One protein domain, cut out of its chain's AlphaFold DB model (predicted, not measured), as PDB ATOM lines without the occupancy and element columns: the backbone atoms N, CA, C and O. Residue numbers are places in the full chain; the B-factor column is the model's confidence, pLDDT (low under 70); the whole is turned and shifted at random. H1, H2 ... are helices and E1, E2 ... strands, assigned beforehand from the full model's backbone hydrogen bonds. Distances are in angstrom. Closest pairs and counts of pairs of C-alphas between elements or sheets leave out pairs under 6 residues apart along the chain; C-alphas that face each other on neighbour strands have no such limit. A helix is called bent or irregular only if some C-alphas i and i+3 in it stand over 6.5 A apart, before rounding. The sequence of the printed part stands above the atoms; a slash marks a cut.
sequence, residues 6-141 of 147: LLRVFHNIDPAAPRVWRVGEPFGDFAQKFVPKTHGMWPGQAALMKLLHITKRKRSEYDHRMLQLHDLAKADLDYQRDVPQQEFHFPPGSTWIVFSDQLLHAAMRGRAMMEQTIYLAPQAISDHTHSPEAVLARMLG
ATOM      1  N   LEU A   6     155.503 183.094 164.367       84.00
ATOM      2  CA  LEU A   6     156.508 184.033 163.869       84.00
ATOM      3  C   LEU A   6     156.330 184.208 162.365       84.00
ATOM      4  O   LEU A   6     156.903 183.460 161.571       84.00
ATOM      5  N   LEU A   7     155.538 185.212 161.988       88.12
ATOM      6  CA  LEU A   7     155.445 185.650 160.603       88.12
ATOM      7  C   LEU A   7     156.590 186.619 160.332       88.12
ATOM      8  O   LEU A   7     156.702 187.654 160.986       88.12
ATOM      9  N   ARG A   8     157.436 186.289 159.364       91.31
ATOM     10  CA  ARG A   8     158.521 187.160 158.930       91.31
ATOM     11  C   ARG A   8     158.274 187.627 157.513       91.31
ATOM     12  O   ARG A   8     158.001 186.823 156.622       91.31
ATOM     13  N   VAL A   9     158.378 188.935 157.328       92.56
ATOM     14  CA  VAL A   9     158.383 189.574 156.016       92.56
ATOM     15  C   VAL A   9     159.817 189.941 155.694       92.56
ATOM     16  O   VAL A   9     160.506 190.562 156.501       92.56
ATOM     17  N   PHE A  10     160.256 189.542 154.515       92.94
ATOM     18  CA  PHE A  10     161.611 189.704 154.038       92.94
ATOM     19  C   PHE A  10     161.604 190.508 152.750       92.94
ATOM     20  O   PHE A  10     160.770 190.268 151.881       92.94
ATOM     21  N   HIS A  11     162.548 191.433 152.617       93.69
ATOM     22  CA  HIS A  11     162.738 192.207 151.399       93.69
ATOM     23  C   HIS A  11     164.217 192.230 151.018       93.69
ATOM     24  O   HIS A  11     165.078 192.568 151.840       93.69
ATOM     25  N   ASN A  12     164.520 191.841 149.780       93.19
ATOM     26  CA  ASN A  12     165.872 191.908 149.248       93.19
ATOM     27  C   ASN A  12     166.158 193.330 148.752       93.19
ATOM     28  O   ASN A  12     165.692 193.725 147.687       93.19
ATOM     29  N   ILE A  13     166.950 194.073 149.523       93.56
ATOM     30  CA  ILE A  13     167.382 195.441 149.192       93.56
ATOM     31  C   ILE A  13     168.712 195.479 148.429       93.56
ATOM     32  O   ILE A  13     169.231 196.560 148.155       93.56
ATOM     33  N   ASP A  14     169.309 194.323 148.132       90.00
ATOM     34  CA  ASP A  14     170.535 194.272 147.343       90.00
ATOM     35  C   ASP A  14     170.240 194.718 145.899       90.00
ATOM     36  O   ASP A  14     169.285 194.215 145.304       90.00
ATOM     37  N   PRO A  15     171.026 195.645 145.321       88.12
ATOM     38  CA  PRO A  15     170.775 196.162 143.978       88.12
ATOM     39  C   PRO A  15     171.140 195.180 142.855       88.12
ATOM     40  O   PRO A  15     170.732 195.399 141.717       88.12
ATOM     41  N   ALA A  16     171.926 194.133 143.132       89.56
ATOM     42  CA  ALA A  16     172.486 193.272 142.087       89.56
ATOM     43  C   ALA A  16     172.443 191.773 142.415       89.56
ATOM     44  O   ALA A  16     172.280 190.954 141.512       89.56
ATOM     45  N   ALA A  17     172.598 191.389 143.682       91.56
ATOM     46  CA  ALA A  17     172.717 189.993 144.077       91.56
ATOM     47  C   ALA A  17     171.381 189.403 144.569       91.56
ATOM     48  O   ALA A  17     170.681 190.012 145.385       91.56
ATOM     49  N   PRO A  18     171.033 188.173 144.151       91.25
ATOM     50  CA  PRO A  18     169.904 187.465 144.726       91.25
ATOM     51  C   PRO A  18     170.217 186.986 146.150       91.25
ATOM     52  O   PRO A  18     171.359 186.666 146.504       91.25
ATOM     53  N   ARG A  19     169.170 186.872 146.968       90.69
ATOM     54  CA  ARG A  19     169.224 186.166 148.247       90.69
ATOM     55  C   ARG A  19     168.932 184.691 147.986       90.69
ATOM     56  O   ARG A  19     167.836 184.340 147.564       90.69
ATOM     57  N   VAL A  20     169.912 183.830 148.237       91.69
ATOM     58  CA  VAL A  20     169.787 182.386 147.997       91.69
ATOM     59  C   VAL A  20     169.401 181.703 149.291       91.69
ATOM     60  O   VAL A  20     170.140 181.769 150.280       91.69
ATOM     61  N   TRP A  21     168.247 181.052 149.283       92.75
ATOM     62  CA  TRP A  21     167.740 180.255 150.390       92.75
ATOM     63  C   TRP A  21     167.649 178.793 149.994       92.75
ATOM     64  O   TRP A  21     167.393 178.468 148.841       92.75
ATOM     65  N   ARG A  22     167.808 177.913 150.976       89.62
ATOM     66  CA  ARG A  22     167.396 176.518 150.872       89.62
ATOM     67  C   ARG A  22     166.189 176.310 151.758       89.62
ATOM     68  O   ARG A  22     166.234 176.628 152.945       89.62
ATOM     69  N   VAL A  23     165.120 175.821 151.156       88.00
ATOM     70  CA  VAL A  23     163.871 175.476 151.818       88.00
ATOM     71  C   VAL A  23     163.860 173.966 151.999       88.00
ATOM     72  O   VAL A  23     164.025 173.234 151.027       88.00
ATOM     73  N   GLY A  24     163.750 173.517 153.245       85.50
ATOM     74  CA  GLY A  24     163.726 172.099 153.591       85.50
ATOM     75  C   GLY A  24     162.349 171.463 153.416       85.50
ATOM     76  O   GLY A  24     161.408 172.083 152.917       85.50
ATOM     77  N   GLU A  25     162.238 170.219 153.875       84.44
ATOM     78  CA  GLU A  25     160.986 169.462 153.870       84.44
ATOM     79  C   GLU A  25     159.890 170.104 154.753       84.44
ATOM     80  O   GLU A  25     160.179 170.941 155.620       84.44
ATOM     81  N   PRO A  26     158.612 169.731 154.557       83.50
ATOM     82  CA  PRO A  26     157.519 170.196 155.402       83.50
ATOM     83  C   PRO A  26     157.759 169.907 156.891       83.50
ATOM     84  O   PRO A  26     158.264 168.850 157.270       83.50
ATOM     85  N   PHE A  27     157.302 170.815 157.764       81.44
ATOM     86  CA  PHE A  27     157.459 170.672 159.221       81.44
ATOM     87  C   PHE A  27     156.942 169.335 159.766       81.44
ATOM     88  O   PHE A  27     157.490 168.812 160.728       81.44
ATOM     89  N   GLY A  28     155.880 168.785 159.170       78.31
ATOM     90  CA  GLY A  28     155.312 167.505 159.589       78.31
ATOM     91  C   GLY A  28     156.295 166.343 159.446       78.31
ATOM     92  O   GLY A  28     156.433 165.555 160.380       78.31
ATOM     93  N   ASP A  29     157.006 166.267 158.322       81.69
ATOM     94  CA  ASP A  29     157.956 165.186 158.026       81.69
ATOM     95  C   ASP A  29     159.214 165.322 158.886       81.69
ATOM     96  O   ASP A  29     159.692 164.357 159.489       81.69
ATOM     97  N   PHE A  30     159.671 166.561 159.059       82.00
ATOM     98  CA  PHE A  30     160.711 166.905 160.016       82.00
ATOM     99  C   PHE A  30     160.345 166.493 161.449       82.00
ATOM    100  O   PHE A  30     161.115 165.823 162.143       82.00
ATOM    101  N   ALA A  31     159.146 166.860 161.901       80.19
ATOM    102  CA  ALA A  31     158.683 166.549 163.242       80.19
ATOM    103  C   ALA A  31     158.585 165.030 163.459       80.19
ATOM    104  O   ALA A  31     158.983 164.552 164.518       80.19
ATOM    105  N   GLN A  32     158.173 164.240 162.459       82.38
ATOM    106  CA  GLN A  32     158.132 162.773 162.583       82.38
ATOM    107  C   GLN A  32     159.509 162.175 162.908       82.38
ATOM    108  O   GLN A  32     159.605 161.271 163.739       82.38
ATOM    109  N   LYS A  33     160.578 162.700 162.300       79.69
ATOM    110  CA  LYS A  33     161.948 162.186 162.467       79.69
ATOM    111  C   LYS A  33     162.566 162.562 163.814       79.69
ATOM    112  O   LYS A  33     163.288 161.759 164.407       79.69
ATOM    113  N   PHE A  34     162.307 163.779 164.295       78.94
ATOM    114  CA  PHE A  34     163.017 164.332 165.453       78.94
ATOM    115  C   PHE A  34     162.188 164.401 166.737       78.94
ATOM    116  O   PHE A  34     162.777 164.340 167.814       78.94
ATOM    117  N   VAL A  35     160.852 164.457 166.681       78.56
ATOM    118  CA  VAL A  35     160.007 164.489 167.894       78.56
ATOM    119  C   VAL A  35     160.262 163.297 168.822       78.56
ATOM    120  O   VAL A  35     160.419 163.547 170.021       78.56
ATOM    121  N   PRO A  36     160.408 162.046 168.336       77.56
ATOM    122  CA  PRO A  36     160.739 160.908 169.198       77.56
ATOM    123  C   PRO A  36     162.086 161.044 169.926       77.56
ATOM    124  O   PRO A  36     162.259 160.481 171.002       77.56
ATOM    125  N   LYS A  37     163.032 161.815 169.367       76.00
ATOM    126  CA  LYS A  37     164.356 162.084 169.955       76.00
ATOM    127  C   LYS A  37     164.333 163.235 170.972       76.00
ATOM    128  O   LYS A  37     165.340 163.489 171.626       76.00
ATOM    129  N   THR A  38     163.214 163.956 171.102       74.44
ATOM    130  CA  THR A  38     163.097 165.084 172.040       74.44
ATOM    131  C   THR A  38     162.664 164.629 173.426       74.44
ATOM    132  O   THR A  38     161.697 163.881 173.599       74.44
ATOM    133  N   HIS A  39     163.318 165.171 174.445       69.00
ATOM    134  CA  HIS A  39     162.991 164.919 175.840       69.00
ATOM    135  C   HIS A  39     162.052 166.004 176.378       69.00
ATOM    136  O   HIS A  39     162.201 167.192 176.077       69.00
ATOM    137  N   GLY A  40     161.067 165.591 177.182       64.19
ATOM    138  CA  GLY A  40     160.237 166.529 177.943       64.19
ATOM    139  C   GLY A  40     161.078 167.292 178.965       64.19
ATOM    140  O   GLY A  40     162.102 166.784 179.423       64.19
ATOM    141  N   MET A  41     160.659 168.505 179.321       62.56
ATOM    142  CA  MET A  41     161.360 169.280 180.340       62.56
ATOM    143  C   MET A  41     161.102 168.635 181.706       62.56
ATOM    144  O   MET A  41     159.993 168.179 181.996       62.56
ATOM    145  N   TRP A  42     162.113 168.594 182.573       58.88
ATOM    146  CA  TRP A  42     161.902 168.082 183.927       58.88
ATOM    147  C   TRP A  42     161.057 169.064 184.751       58.88
ATOM    148  O   TRP A  42     161.276 170.283 184.669       58.88
ATOM    149  N   PRO A  43     160.106 168.574 185.573       54.47
ATOM    150  CA  PRO A  43     159.326 169.436 186.452       54.47
ATOM    151  C   PRO A  43     160.272 170.197 187.395       54.47
ATOM    152  O   PRO A  43     160.997 169.602 188.185       54.47
ATOM    153  N   GLY A  44     160.310 171.529 187.264       57.06
ATOM    154  CA  GLY A  44     161.198 172.420 188.029       57.06
ATOM    155  C   GLY A  44     162.381 173.006 187.246       57.06
ATOM    156  O   GLY A  44     162.895 174.059 187.623       57.06
ATOM    157  N   GLN A  45     162.754 172.438 186.096       64.25
ATOM    158  CA  GLN A  45     163.874 172.933 185.283       64.25
ATOM    159  C   GLN A  45     163.622 174.354 184.751       64.25
ATOM    160  O   GLN A  45     164.518 175.196 184.757       64.25
ATOM    161  N   ALA A  46     162.383 174.671 184.362       61.12
ATOM    162  CA  ALA A  46     162.002 176.030 183.967       61.12
ATOM    163  C   ALA A  46     162.093 177.043 185.120       61.12
ATOM    164  O   ALA A  46     162.380 178.218 184.882       61.12
ATOM    165  N   ALA A  47     161.852 176.610 186.361       60.31
ATOM    166  CA  ALA A  47     161.990 177.462 187.537       60.31
ATOM    167  C   ALA A  47     163.471 177.705 187.859       60.31
ATOM    168  O   ALA A  47     163.850 178.850 188.090       60.31
ATOM    169  N   LEU A  48     164.312 176.671 187.756       64.75
ATOM    170  CA  LEU A  48     165.759 176.779 187.936       64.75
ATOM    171  C   LEU A  48     166.413 177.658 186.857       64.75
ATOM    172  O   LEU A  48     167.191 178.548 187.180       64.75
ATOM    173  N   MET A  49     166.039 177.497 185.582       62.28
ATOM    174  CA  MET A  49     166.532 178.348 184.484       62.28
ATOM    175  C   MET A  49     166.083 179.810 184.603       62.28
ATOM    176  O   MET A  49     166.777 180.708 184.121       62.28
ATOM    177  N   LYS A  50     164.917 180.060 185.214       59.84
ATOM    178  CA  LYS A  50     164.464 181.417 185.542       59.84
ATOM    179  C   LYS A  50     165.257 181.982 186.721       59.84
ATOM    180  O   LYS A  50     165.661 183.138 186.665       59.84
ATOM    181  N   LEU A  51     165.496 181.177 187.756       66.56
ATOM    182  CA  LEU A  51     166.264 181.565 188.941       66.56
ATOM    183  C   LEU A  51     167.717 181.917 188.578       66.56
ATOM    184  O   LEU A  51     168.238 182.932 189.026       66.56
ATOM    185  N   LEU A  52     168.324 181.136 187.681       71.69
ATOM    186  CA  LEU A  52     169.672 181.354 187.151       71.69
ATOM    187  C   LEU A  52     169.750 182.450 186.068       71.69
ATOM    188  O   LEU A  52     170.807 182.629 185.474       71.69
ATOM    189  N   HIS A  53     168.656 183.163 185.765       61.16
ATOM    190  CA  HIS A  53     168.588 184.220 184.738       61.16
ATOM    191  C   HIS A  53     169.033 183.819 183.315       61.16
ATOM    192  O   HIS A  53     169.161 184.671 182.438       61.16
ATOM    193  N   ILE A  54     169.178 182.521 183.036       63.09
ATOM    194  CA  ILE A  54     169.532 181.994 181.707       63.09
ATOM    195  C   ILE A  54     168.414 182.294 180.696       63.09
ATOM    196  O   ILE A  54     168.656 182.471 179.504       63.09
ATOM    197  N   THR A  55     167.166 182.390 181.165       55.84
ATOM    198  CA  THR A  55     166.004 182.693 180.320       55.84
ATOM    199  C   THR A  55     165.301 183.965 180.785       55.84
ATOM    200  O   THR A  55     164.878 184.076 181.933       55.84
ATOM    201  N   LYS A  56     165.106 184.928 179.872       52.09
ATOM    202  CA  LYS A  56     164.401 186.196 180.161       52.09
ATOM    203  C   LYS A  56     162.929 186.001 180.575       52.09
ATOM    204  O   LYS A  56     162.316 186.935 181.085       52.09
ATOM    205  N   ARG A  57     162.326 184.827 180.326       59.12
ATOM    206  CA  ARG A  57     160.926 184.475 180.657       59.12
ATOM    207  C   ARG A  57     160.797 182.972 180.936       59.12
ATOM    208  O   ARG A  57     161.642 182.204 180.490       59.12
ATOM    209  N   LYS A  58     159.713 182.548 181.615       60.19
ATOM    210  CA  LYS A  58     159.371 181.119 181.783       60.19
ATOM    211  C   LYS A  58     159.336 180.447 180.405       60.19
ATOM    212  O   LYS A  58     158.538 180.835 179.551       60.19
ATOM    213  N   ARG A  59     160.208 179.461 180.204       63.91
ATOM    214  CA  ARG A  59     160.249 178.626 179.003       63.91
ATOM    215  C   ARG A  59     159.087 177.633 179.052       63.91
ATOM    216  O   ARG A  59     158.928 176.949 180.061       63.91
ATOM    217  N   SER A  60     158.259 177.599 178.008       67.62
ATOM    218  CA  SER A  60     157.185 176.603 177.889       67.62
ATOM    219  C   SER A  60     157.749 175.243 177.450       67.62
ATOM    220  O   SER A  60     158.823 175.188 176.852       67.62
ATOM    221  N   GLU A  61     157.024 174.150 177.719       70.62
ATOM    222  CA  GLU A  61     157.329 172.809 177.176       70.62
ATOM    223  C   GLU A  61     157.484 172.848 175.647       70.62
ATOM    224  O   GLU A  61     158.411 172.258 175.092       70.62
ATOM    225  N   TYR A  62     156.614 173.603 174.974       71.88
ATOM    226  CA  TYR A  62     156.681 173.846 173.537       71.88
ATOM    227  C   TYR A  62     157.989 174.537 173.119       71.88
ATOM    228  O   TYR A  62     158.718 174.006 172.284       71.88
ATOM    229  N   ASP A  63     158.345 175.665 173.750       71.56
ATOM    230  CA  ASP A  63     159.608 176.375 173.472       71.56
ATOM    231  C   ASP A  63     160.840 175.491 173.776       71.56
ATOM    232  O   ASP A  63     161.918 175.668 173.203       71.56
ATOM    233  N   HIS A  64     160.730 174.560 174.730       74.06
ATOM    234  CA  HIS A  64     161.799 173.617 175.047       74.06
ATOM    235  C   HIS A  64     162.008 172.606 173.920       74.06
ATOM    236  O   HIS A  64     163.122 172.495 173.408       74.06
ATOM    237  N   ARG A  65     160.932 171.943 173.488       74.56
ATOM    238  CA  ARG A  65     160.985 170.944 172.416       74.56
ATOM    239  C   ARG A  65     161.334 171.550 171.065       74.56
ATOM    240  O   ARG A  65     162.164 170.981 170.375       74.56
ATOM    241  N   MET A  66     160.792 172.718 170.714       75.88
ATOM    242  CA  MET A  66     161.142 173.398 169.459       75.88
ATOM    243  C   MET A  66     162.638 173.703 169.354       75.88
ATOM    244  O   MET A  66     163.225 173.543 168.288       75.88
ATOM    245  N   LEU A  67     163.275 174.095 170.460       76.25
ATOM    246  CA  LEU A  67     164.718 174.332 170.468       76.25
ATOM    247  C   LEU A  67     165.506 173.024 170.344       76.25
ATOM    248  O   LEU A  67     166.452 172.969 169.572       76.25
ATOM    249  N   GLN A  68     165.100 171.967 171.057       78.19
ATOM    250  CA  GLN A  68     165.740 170.658 170.910       78.19
ATOM    251  C   GLN A  68     165.615 170.130 169.479       78.19
ATOM    252  O   GLN A  68     166.589 169.621 168.943       78.19
ATOM    253  N   LEU A  69     164.446 170.276 168.846       79.94
ATOM    254  CA  LEU A  69     164.247 169.914 167.442       79.94
ATOM    255  C   LEU A  69     165.227 170.667 166.544       79.94
ATOM    256  O   LEU A  69     165.913 170.045 165.742       79.94
ATOM    257  N   HIS A  70     165.321 171.987 166.711       79.31
ATOM    258  CA  HIS A  70     166.248 172.818 165.950       79.31
ATOM    259  C   HIS A  70     167.711 172.386 166.148       79.31
ATOM    260  O   HIS A  70     168.455 172.258 165.177       79.31
ATOM    261  N   ASP A  71     168.123 172.130 167.388       78.88
ATOM    262  CA  ASP A  71     169.503 171.767 167.707       78.88
ATOM    263  C   ASP A  71     169.854 170.357 167.216       78.88
ATOM    264  O   ASP A  71     170.921 170.166 166.634       78.88
ATOM    265  N   LEU A  72     168.946 169.387 167.366       78.94
ATOM    266  CA  LEU A  72     169.112 168.026 166.849       78.94
ATOM    267  C   LEU A  72     169.214 168.021 165.320       78.94
ATOM    268  O   LEU A  72     170.099 167.373 164.771       78.94
ATOM    269  N   ALA A  73     168.362 168.787 164.636       78.19
ATOM    270  CA  ALA A  73     168.406 168.931 163.181       78.19
ATOM    271  C   ALA A  73     169.715 169.561 162.697       78.19
ATOM    272  O   ALA A  73     170.266 169.188 161.662       78.19
ATOM    273  N   LYS A  74     170.218 170.542 163.452       78.19
ATOM    274  CA  LYS A  74     171.462 171.232 163.122       78.19
ATOM    275  C   LYS A  74     172.705 170.380 163.412       78.19
ATOM    276  O   LYS A  74     173.728 170.565 162.757       78.19
ATOM    277  N   ALA A  75     172.627 169.476 164.383       78.75
ATOM    278  CA  ALA A  75     173.706 168.552 164.720       78.75
ATOM    279  C   ALA A  75     173.773 167.339 163.774       78.75
ATOM    280  O   ALA A  75     174.849 166.774 163.586       78.75
ATOM    281  N   ASP A  76     172.647 166.946 163.175       82.19
ATOM    282  CA  ASP A  76     172.552 165.800 162.269       82.19
ATOM    283  C   ASP A  76     173.017 166.178 160.846       82.19
ATOM    284  O   ASP A  76     172.279 166.746 160.035       82.19
ATOM    285  N   LEU A  77     174.299 165.915 160.564       78.00
ATOM    286  CA  LEU A  77     174.940 166.230 159.281       78.00
ATOM    287  C   LEU A  77     174.441 165.342 158.135       78.00
ATOM    288  O   LEU A  77     174.353 165.816 157.003       78.00
ATOM    289  N   ASP A  78     174.101 164.082 158.418       80.62
ATOM    290  CA  ASP A  78     173.533 163.175 157.418       80.62
ATOM    291  C   ASP A  78     172.134 163.647 157.023       80.62
ATOM    292  O   ASP A  78     171.827 163.756 155.836       80.62
ATOM    293  N   TYR A  79     171.326 164.068 158.000       77.62
ATOM    294  CA  TYR A  79     170.046 164.711 157.732       77.62
ATOM    295  C   TYR A  79     170.196 165.977 156.872       77.62
ATOM    296  O   TYR A  79     169.473 166.134 155.895       77.62
ATOM    297  N   GLN A  80     171.153 166.863 157.168       76.75
ATOM    298  CA  GLN A  80     171.380 168.064 156.345       76.75
ATOM    299  C   GLN A  80     171.838 167.762 154.916       76.75
ATOM    300  O   GLN A  80     171.588 168.563 154.010       76.75
ATOM    301  N   ARG A  81     172.537 166.642 154.713       76.94
ATOM    302  CA  ARG A  81     173.008 166.222 153.393       76.94
ATOM    303  C   ARG A  81     171.880 165.612 152.564       76.94
ATOM    304  O   ARG A  81     171.752 165.963 151.394       76.94
ATOM    305  N   ASP A  82     171.082 164.741 153.175       81.06
ATOM    306  CA  ASP A  82     170.178 163.839 152.456       81.06
ATOM    307  C   ASP A  82     168.711 164.322 152.454       81.06
ATOM    308  O   ASP A  82     167.881 163.784 151.716       81.06
ATOM    309  N   VAL A  83     168.362 165.344 153.249       82.25
ATOM    310  CA  VAL A  83     167.004 165.909 153.264       82.25
ATOM    311  C   VAL A  83     166.654 166.569 151.920       82.25
ATOM    312  O   VAL A  83     167.483 167.291 151.351       82.25
ATOM    313  N   PRO A  84     165.413 166.400 151.418       81.31
ATOM    314  CA  PRO A  84     164.923 167.173 150.287       81.31
ATOM    315  C   PRO A  84     165.021 168.669 150.597       81.31
ATOM    316  O   PRO A  84     164.342 169.185 151.487       81.31
ATOM    317  N   GLN A  85     165.889 169.362 149.867       85.69
ATOM    318  CA  GLN A  85     166.088 170.799 149.985       85.69
ATOM    319  C   GLN A  85     165.932 171.444 148.614       85.69
ATOM    320  O   GLN A  85     166.597 171.064 147.649       85.69
ATOM    321  N   GLN A  86     165.052 172.433 148.529       88.00
ATOM    322  CA  GLN A  86     164.873 173.234 147.333       88.00
ATOM    323  C   GLN A  86     165.645 174.537 147.486       88.00
ATOM    324  O   GLN A  86     165.383 175.335 148.388       88.00
ATOM    325  N   GLU A  87     166.598 174.767 146.592       91.19
ATOM    326  CA  GLU A  87     167.262 176.058 146.505       91.19
ATOM    327  C   GLU A  87     166.367 177.048 145.752       91.19
ATOM    328  O   GLU A  87     165.890 176.767 144.653       91.19
ATOM    329  N   PHE A  88     166.131 178.213 146.351       91.06
ATOM    330  CA  PHE A  88     165.357 179.291 145.758       91.06
ATOM    331  C   PHE A  88     166.142 180.599 145.798       91.06
ATOM    332  O   PHE A  88     166.763 180.956 146.803       91.06
ATOM    333  N   HIS A  89     166.124 181.307 144.673       93.00
ATOM    334  CA  HIS A  89     166.881 182.532 144.464       93.00
ATOM    335  C   HIS A  89     165.899 183.696 144.438       93.00
ATOM    336  O   HIS A  89     165.184 183.893 143.461       93.00
ATOM    337  N   PHE A  90     165.859 184.467 145.521       92.12
ATOM    338  CA  PHE A  90     165.032 185.664 145.610       92.12
ATOM    339  C   PHE A  90     165.754 186.833 144.925       92.12
ATOM    340  O   PHE A  90     166.805 187.264 145.416       92.12
ATOM    341  N   PRO A  91     165.240 187.360 143.799       92.69
ATOM    342  CA  PRO A  91     165.933 188.399 143.045       92.69
ATOM    343  C   PRO A  91     166.013 189.729 143.821       92.69
ATOM    344  O   PRO A  91     165.264 189.930 144.786       92.69
ATOM    345  N   PRO A  92     166.921 190.641 143.437       92.50
ATOM    346  CA  PRO A  92     166.909 192.041 143.870       92.50
ATOM    347  C   PRO A  92     165.505 192.662 143.849       92.50
ATOM    348  O   PRO A  92     164.751 192.450 142.902       92.50
ATOM    349  N   GLY A  93     165.133 193.399 144.898       91.81
ATOM    350  CA  GLY A  93     163.833 194.073 145.012       91.81
ATOM    351  C   GLY A  93     162.635 193.158 145.298       91.81
ATOM    352  O   GLY A  93     161.510 193.644 145.404       91.81
ATOM    353  N   SER A  94     162.835 191.844 145.440       93.56
ATOM    354  CA  SER A  94     161.746 190.929 145.787       93.56
ATOM    355  C   SER A  94     161.378 190.994 147.269       93.56
ATOM    356  O   SER A  94     162.225 191.201 148.142       93.56
ATOM    357  N   THR A  95     160.096 190.765 147.549       93.62
ATOM    358  CA  THR A  95     159.550 190.623 148.902       93.62
ATOM    359  C   THR A  95     158.917 189.252 149.039       93.62
ATOM    360  O   THR A  95     158.185 188.816 148.152       93.62
ATOM    361  N   TRP A  96     159.162 188.582 150.157       93.44
ATOM    362  CA  TRP A  96     158.512 187.321 150.478       93.44
ATOM    363  C   TRP A  96     158.109 187.269 151.940       93.44
ATOM    364  O   TRP A  96     158.623 187.991 152.795       93.44
ATOM    365  N   ILE A  97     157.137 186.410 152.211       93.12
ATOM    366  CA  ILE A  97     156.521 186.263 153.519       93.12
ATOM    367  C   ILE A  97     156.603 184.794 153.895       93.12
ATOM    368  O   ILE A  97     156.296 183.921 153.084       93.12
ATOM    369  N   VAL A  98     157.032 184.515 155.121       90.56
ATOM    370  CA  VAL A  98     157.206 183.145 155.594       90.56
ATOM    371  C   VAL A  98     156.895 183.021 157.078       90.56
ATOM    372  O   VAL A  98     157.259 183.868 157.894       90.56
ATOM    373  N   PHE A  99     156.255 181.913 157.438       87.62
ATOM    374  CA  PHE A  99     156.192 181.445 158.817       87.62
ATOM    375  C   PHE A  99     157.511 180.764 159.174       87.62
ATOM    376  O   PHE A  99     157.707 179.581 158.900       87.62
ATOM    377  N   SER A 100     158.445 181.525 159.744       84.56
ATOM    378  CA  SER A 100     159.804 181.041 160.036       84.56
ATOM    379  C   SER A 100     159.861 179.966 161.125       84.56
ATOM    380  O   SER A 100     160.885 179.316 161.290       84.56
ATOM    381  N   ASP A 101     158.774 179.809 161.880       80.62
ATOM    382  CA  ASP A 101     158.578 178.760 162.879       80.62
ATOM    383  C   ASP A 101     158.136 177.420 162.273       80.62
ATOM    384  O   ASP A 101     158.323 176.382 162.902       80.62
ATOM    385  N   GLN A 102     157.557 177.439 161.069       81.31
ATOM    386  CA  GLN A 102     157.056 176.258 160.369       81.31
ATOM    387  C   GLN A 102     157.943 175.877 159.177       81.31
ATOM    388  O   GLN A 102     158.163 174.697 158.926       81.31
ATOM    389  N   LEU A 103     158.464 176.851 158.431       82.94
ATOM    390  CA  LEU A 103     159.325 176.571 157.288       82.94
ATOM    391  C   LEU A 103     160.769 176.355 157.743       82.94
ATOM    392  O   LEU A 103     161.414 177.278 158.250       82.94
ATOM    393  N   LEU A 104     161.307 175.164 157.485       84.12
ATOM    394  CA  LEU A 104     162.743 174.920 157.558       84.12
ATOM    395  C   LEU A 104     163.434 175.719 156.450       84.12
ATOM    396  O   LEU A 104     163.194 175.488 155.266       84.12
ATOM    397  N   HIS A 105     164.270 176.681 156.830       86.88
ATOM    398  CA  HIS A 105     164.961 177.548 155.883       86.88
ATOM    399  C   HIS A 105     166.408 177.792 156.310       86.88
ATOM    400  O   HIS A 105     166.706 177.962 157.491       86.88
ATOM    401  N   ALA A 106     167.301 177.854 155.327       86.38
ATOM    402  CA  ALA A 106     168.692 178.243 155.502       86.38
ATOM    403  C   ALA A 106     169.056 179.337 154.492       86.38
ATOM    404  O   ALA A 106     168.897 179.161 153.285       86.38
ATOM    405  N   ALA A 107     169.551 180.475 154.979       86.88
ATOM    406  CA  ALA A 107     170.062 181.539 154.123       86.88
ATOM    407  C   ALA A 107     171.509 181.223 153.723       86.88
ATOM    408  O   ALA A 107     172.411 181.292 154.554       86.88
ATOM    409  N   MET A 108     171.724 180.886 152.453       89.62
ATOM    410  CA  MET A 108     173.026 180.441 151.948       89.62
ATOM    411  C   MET A 108     173.894 181.604 151.476       89.62
ATOM    412  O   MET A 108     175.099 181.618 151.713       89.62
ATOM    413  N   ARG A 109     173.299 182.570 150.762       86.56
ATOM    414  CA  ARG A 109     174.012 183.713 150.167       86.56
ATOM    415  C   ARG A 109     173.129 184.956 150.101       86.56
ATOM    416  O   ARG A 109     171.905 184.859 150.095       86.56
ATOM    417  N   GLY A 110     173.765 186.120 150.019       85.25
ATOM    418  CA  GLY A 110     173.139 187.437 149.850       85.25
ATOM    419  C   GLY A 110     173.669 188.429 150.882       85.25
ATOM    420  O   GLY A 110     173.972 188.029 152.008       85.25
ATOM    421  N   ARG A 111     173.815 189.698 150.498       85.06
ATOM    422  CA  ARG A 111     174.551 190.690 151.297       85.06
ATOM    423  C   ARG A 111     173.639 191.631 152.073       85.06
ATOM    424  O   ARG A 111     173.944 191.930 153.222       85.06
ATOM    425  N   ALA A 112     172.539 192.075 151.467       86.75
ATOM    426  CA  ALA A 112     171.652 193.074 152.053       86.75
ATOM    427  C   ALA A 112     170.194 192.595 152.050       86.75
ATOM    428  O   ALA A 112     169.684 192.099 151.050       86.75
ATOM    429  N   MET A 113     169.529 192.707 153.199       90.69
ATOM    430  CA  MET A 113     168.168 192.222 153.403       90.69
ATOM    431  C   MET A 113     167.511 192.990 154.547       90.69
ATOM    432  O   MET A 113     168.138 193.191 155.586       90.69
ATOM    433  N   MET A 114     166.241 193.350 154.380       91.62
ATOM    434  CA  MET A 114     165.387 193.795 155.479       91.62
ATOM    435  C   MET A 114     164.488 192.651 155.943       91.62
ATOM    436  O   MET A 114     163.966 191.888 155.129       91.62
ATOM    437  N   GLU A 115     164.302 192.549 157.256       92.69
ATOM    438  CA  GLU A 115     163.386 191.608 157.895       92.69
ATOM    439  C   GLU A 115     162.488 192.365 158.874       92.69
ATOM    440  O   GLU A 115     162.969 193.144 159.695       92.69
ATOM    441  N   GLN A 116     161.191 192.067 158.833       93.12
ATOM    442  CA  GLN A 116     160.244 192.413 159.881       93.12
ATOM    443  C   GLN A 116     159.659 191.134 160.490       93.12
ATOM    444  O   GLN A 116     158.943 190.391 159.818       93.12
ATOM    445  N   THR A 117     159.901 190.909 161.784       91.25
ATOM    446  CA  THR A 117     159.182 189.885 162.556       91.25
ATOM    447  C   THR A 117     157.862 190.466 163.073       91.25
ATOM    448  O   THR A 117     157.838 191.510 163.732       91.25
ATOM    449  N   ILE A 118     156.765 189.761 162.810       88.56
ATOM    450  CA  ILE A 118     155.418 190.034 163.310       88.56
ATOM    451  C   ILE A 118     154.986 188.842 164.166       88.56
ATOM    452  O   ILE A 118     154.994 187.692 163.726       88.56
ATOM    453  N   TYR A 119     154.600 189.125 165.409       85.88
ATOM    454  CA  TYR A 119     154.107 188.109 166.332       85.88
ATOM    455  C   TYR A 119     152.595 188.000 166.220       85.88
ATOM    456  O   TYR A 119     151.875 188.904 166.649       85.88
ATOM    457  N   LEU A 120     152.117 186.874 165.706       83.31
ATOM    458  CA  LEU A 120     150.690 186.600 165.599       83.31
ATOM    459  C   LEU A 120     150.222 185.739 166.773       83.31
ATOM    460  O   LEU A 120     150.897 184.792 167.194       83.31
ATOM    461  N   ALA A 121     149.062 186.094 167.325       80.88
ATOM    462  CA  ALA A 121     148.371 185.237 168.278       80.88
ATOM    463  C   ALA A 121     147.890 183.975 167.542       80.88
ATOM    464  O   ALA A 121     147.398 184.110 166.421       80.88
ATOM    465  N   PRO A 122     148.005 182.771 168.135       71.62
ATOM    466  CA  PRO A 122     147.531 181.547 167.499       71.62
ATOM    467  C   PRO A 122     146.092 181.682 167.006       71.62
ATOM    468  O   PRO A 122     145.831 181.348 165.861       71.62
ATOM    469  N   GLN A 123     145.203 182.265 167.824       71.31
ATOM    470  CA  GLN A 123     143.768 182.457 167.546       71.31
ATOM    471  C   GLN A 123     143.470 183.329 166.317       71.31
ATOM    472  O   GLN A 123     142.338 183.352 165.849       71.31
ATOM    473  N   ALA A 124     144.455 184.076 165.814       76.38
ATOM    474  CA  ALA A 124     144.295 184.925 164.638       76.38
ATOM    475  C   ALA A 124     144.542 184.178 163.314       76.38
ATOM    476  O   ALA A 124     144.398 184.776 162.248       76.38
ATOM    477  N   ILE A 125     144.949 182.904 163.354       76.75
ATOM    478  CA  ILE A 125     145.185 182.091 162.157       76.75
ATOM    479  C   ILE A 125     143.930 181.279 161.849       76.75
ATOM    480  O   ILE A 125     143.443 180.557 162.704       76.75
ATOM    481  N   SER A 126     143.424 181.364 160.616       74.56
ATOM    482  CA  SER A 126     142.215 180.630 160.218       74.56
ATOM    483  C   SER A 126     142.386 179.112 160.310       74.56
ATOM    484  O   SER A 126     141.480 178.416 160.760       74.56
ATOM    485  N   ASP A 127     143.553 178.603 159.911       75.94
ATOM    486  CA  ASP A 127     143.887 177.185 159.966       75.94
ATOM    487  C   ASP A 127     144.956 176.881 161.023       75.94
ATOM    488  O   ASP A 127     146.165 177.057 160.838       75.94
ATOM    489  N   HIS A 128     144.479 176.375 162.153       70.06
ATOM    490  CA  HIS A 128     145.306 175.962 163.277       70.06
ATOM    491  C   HIS A 128     145.940 174.580 163.100       70.06
ATOM    492  O   HIS A 128     146.899 174.264 163.809       70.06
ATOM    493  N   THR A 129     145.441 173.757 162.174       69.06
ATOM    494  CA  THR A 129     145.807 172.334 162.069       69.06
ATOM    495  C   THR A 129     147.255 172.126 161.629       69.06
ATOM    496  O   THR A 129     147.898 171.162 162.044       69.06
ATOM    497  N   HIS A 130     147.800 173.072 160.860       71.56
ATOM    498  CA  HIS A 130     149.177 173.048 160.361       71.56
ATOM    499  C   HIS A 130     150.173 173.788 161.260       71.56
ATOM    500  O   HIS A 130     151.361 173.857 160.944       71.56
ATOM    501  N   SER A 131     149.714 174.374 162.369       77.44
ATOM    502  CA  SER A 131     150.616 175.064 163.287       77.44
ATOM    503  C   SER A 131     151.621 174.080 163.905       77.44
ATOM    504  O   SER A 131     151.242 172.949 164.227       77.44
ATOM    505  N   PRO A 132     152.893 174.478 164.114       78.06
ATOM    506  CA  PRO A 132     153.879 173.597 164.743       78.06
ATOM    507  C   PRO A 132     153.410 173.068 166.105       78.06
ATOM    508  O   PRO A 132     153.675 171.927 166.468       78.06
ATOM    509  N   GLU A 133     152.652 173.884 166.837       79.56
ATOM    510  CA  GLU A 133     152.031 173.514 168.103       79.56
ATOM    511  C   GLU A 133     150.989 172.401 167.950       79.56
ATOM    512  O   GLU A 133     151.092 171.392 168.647       79.56
ATOM    513  N   ALA A 134     150.055 172.523 167.001       77.69
ATOM    514  CA  ALA A 134     149.064 171.485 166.721       77.69
ATOM    515  C   ALA A 134     149.707 170.184 166.214       77.69
ATOM    516  O   ALA A 134     149.310 169.095 166.632       77.69
ATOM    517  N   VAL A 135     150.734 170.282 165.360       81.19
ATOM    518  CA  VAL A 135     151.494 169.117 164.878       81.19
ATOM    519  C   VAL A 135     152.156 168.390 166.050       81.19
ATOM    520  O   VAL A 135     152.007 167.174 166.175       81.19
ATOM    521  N   LEU A 136     152.820 169.126 166.948       78.56
ATOM    522  CA  LEU A 136     153.444 168.554 168.142       78.56
ATOM    523  C   LEU A 136     152.423 167.973 169.120       78.56
ATOM    524  O   LEU A 136     152.646 166.886 169.646       78.56
ATOM    525  N   ALA A 137     151.307 168.665 169.353       80.69
ATOM    526  CA  ALA A 137     150.252 168.193 170.241       80.69
ATOM    527  C   ALA A 137     149.646 166.875 169.739       80.69
ATOM    528  O   ALA A 137     149.472 165.938 170.519       80.69
ATOM    529  N   ARG A 138     149.408 166.768 168.424       81.38
ATOM    530  CA  ARG A 138     148.926 165.541 167.778       81.38
ATOM    531  C   ARG A 138     149.935 164.400 167.888       81.38
ATOM    532  O   ARG A 138     149.546 163.282 168.205       81.38
ATOM    533  N   MET A 139     151.218 164.671 167.654       79.88
ATOM    534  CA  MET A 139     152.274 163.651 167.737       79.88
ATOM    535  C   MET A 139     152.519 163.147 169.157       79.88
ATOM    536  O   MET A 139     152.817 161.973 169.349       79.88
ATOM    537  N   LEU A 140     152.411 164.028 170.150       77.25
ATOM    538  CA  LEU A 140     152.661 163.701 171.554       77.25
ATOM    539  C   LEU A 140     151.392 163.262 172.301       77.25
ATOM    540  O   LEU A 140     151.479 162.940 173.484       77.25
ATOM    541  N   GLY A 141     150.226 163.290 171.645       78.19
ATOM    542  CA  GLY A 141     148.933 162.930 172.231       78.19
ATOM    543  C   GLY A 141     148.519 163.797 173.427       78.19
ATOM    544  O   GLY A 141     147.736 163.351 174.262       78.19
TER     545      GLY A 141
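Overview. This is residues 6 to 141 of the 147 residues of an uncharacterized protein of Cupriavidus oxalaticus (UniProt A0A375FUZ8). Two small sheets, E4-E1-E6 and E3-E2-E5, spread apart as a V at one end of an elongated domain, and H1, H3 and H5 gather beyond its open side. The links E1 to E2, E3 to E4 and E5 to E6 lie at the closed end of the V; H4 makes a corner with the end of H3, H2 lies far out at the opposite end of the domain, and residues 123 to 128 stick out on their own. The printed part has 136 residues with five named helices and six named strands, in the order E1 E2 H1 H2 H3 H4 E3 E4 E5 E6 H5. Both sheets are antiparallel throughout, and the class is mixed, helices and strands. The whole is only just compact, close to loose, with a radius of gyration of the C-alphas of 17.0 A and spans of 52 by 34 by 32 A.

Along the chain. In the first sheet, E1 is residues 6 to 11, 16.2 A from first to last C-alpha, and begins at C-alpha 6 at (156.508, 184.033, 163.869). E4 is residues 95 to 99, 13.9 A, and E6, the longest strand by residues, is residues 114 to 120, 19.2 A. In the second sheet, E2 is residues 19 to 23 and E3 residues 86 to 90, each 12.5 A, and E5 is residues 105 to 109, 12.4 A. H3, the longest helix, is residues 61 to 75 and measures 21.0 A, from C-alpha 61 at (157.329, 172.809, 177.176). H1 is residues 27 to 37, 15.4 A; it is only just irregular, with C-alphas 33 and 36 7.0 A apart. H2 is residues 45 to 51, 9.7 A, and H4 is residues 77 to 82, 8.7 A. H5 is residues 132 to 140, 12.1 A, and ends at C-alpha 140 at (152.661, 163.701, 171.554).

Arrangement. E1 is the inner strand of its sheet, with E4 and E6 at the edges. E1 and E6 are antiparallel at 158 degrees, with N 9 and O 116 within hydrogen-bond range at 2.9 A. E4 and E1 are antiparallel at 165 degrees, with N 8 and O 98 at 2.8 A. In the other sheet E2 is the inner strand. E3 and E2 are antiparallel at 154 degrees, with N 21 and O 88 at 2.9 A, and E2 and E5 at 149 degrees, with N 22 and O 106 at 2.8 A. E1 and E2 are apart, as are E5 and E6. The five helices are not on either sheet. H1 and H3 touch, about perpendicular at 87 degrees, the closest C-alphas being those of Phe 34 and Leu 69, 6.1 A apart. H1 and H5 touch at a steep tilt of 46 degrees, running the same way, with the C-alphas of Gly 28 and Val 135 closest at 6.7 A. H3 and H5 are close but not clearly touching, with the C-alphas of Tyr 62 and Glu 133 closest at 7.2 A. H3, with residues 73 to 74 alone, only just touches H4, and only at the corner, with 3 pairs of C-alphas within 8 A; the closest C-alphas are those of Ala 73 and Tyr 79, 7.1 A apart. H2 touches no helix. Every O i to N i+4 pair is within hydrogen-bond range in H2, H3, H4 and H5, and 5 of 7 in H1.

Size, cuts and confidence. The two C-alphas farthest apart, those of Ala 16 and Pro 43, are 52.1 A from each other. The printed part has no cut, and its one long link is E6 to H5, with 11 residues. Mean pLDDT of the printed part is 79.9; 22 residues are under 70, namely 39 to 51, 53 to 60 and 129.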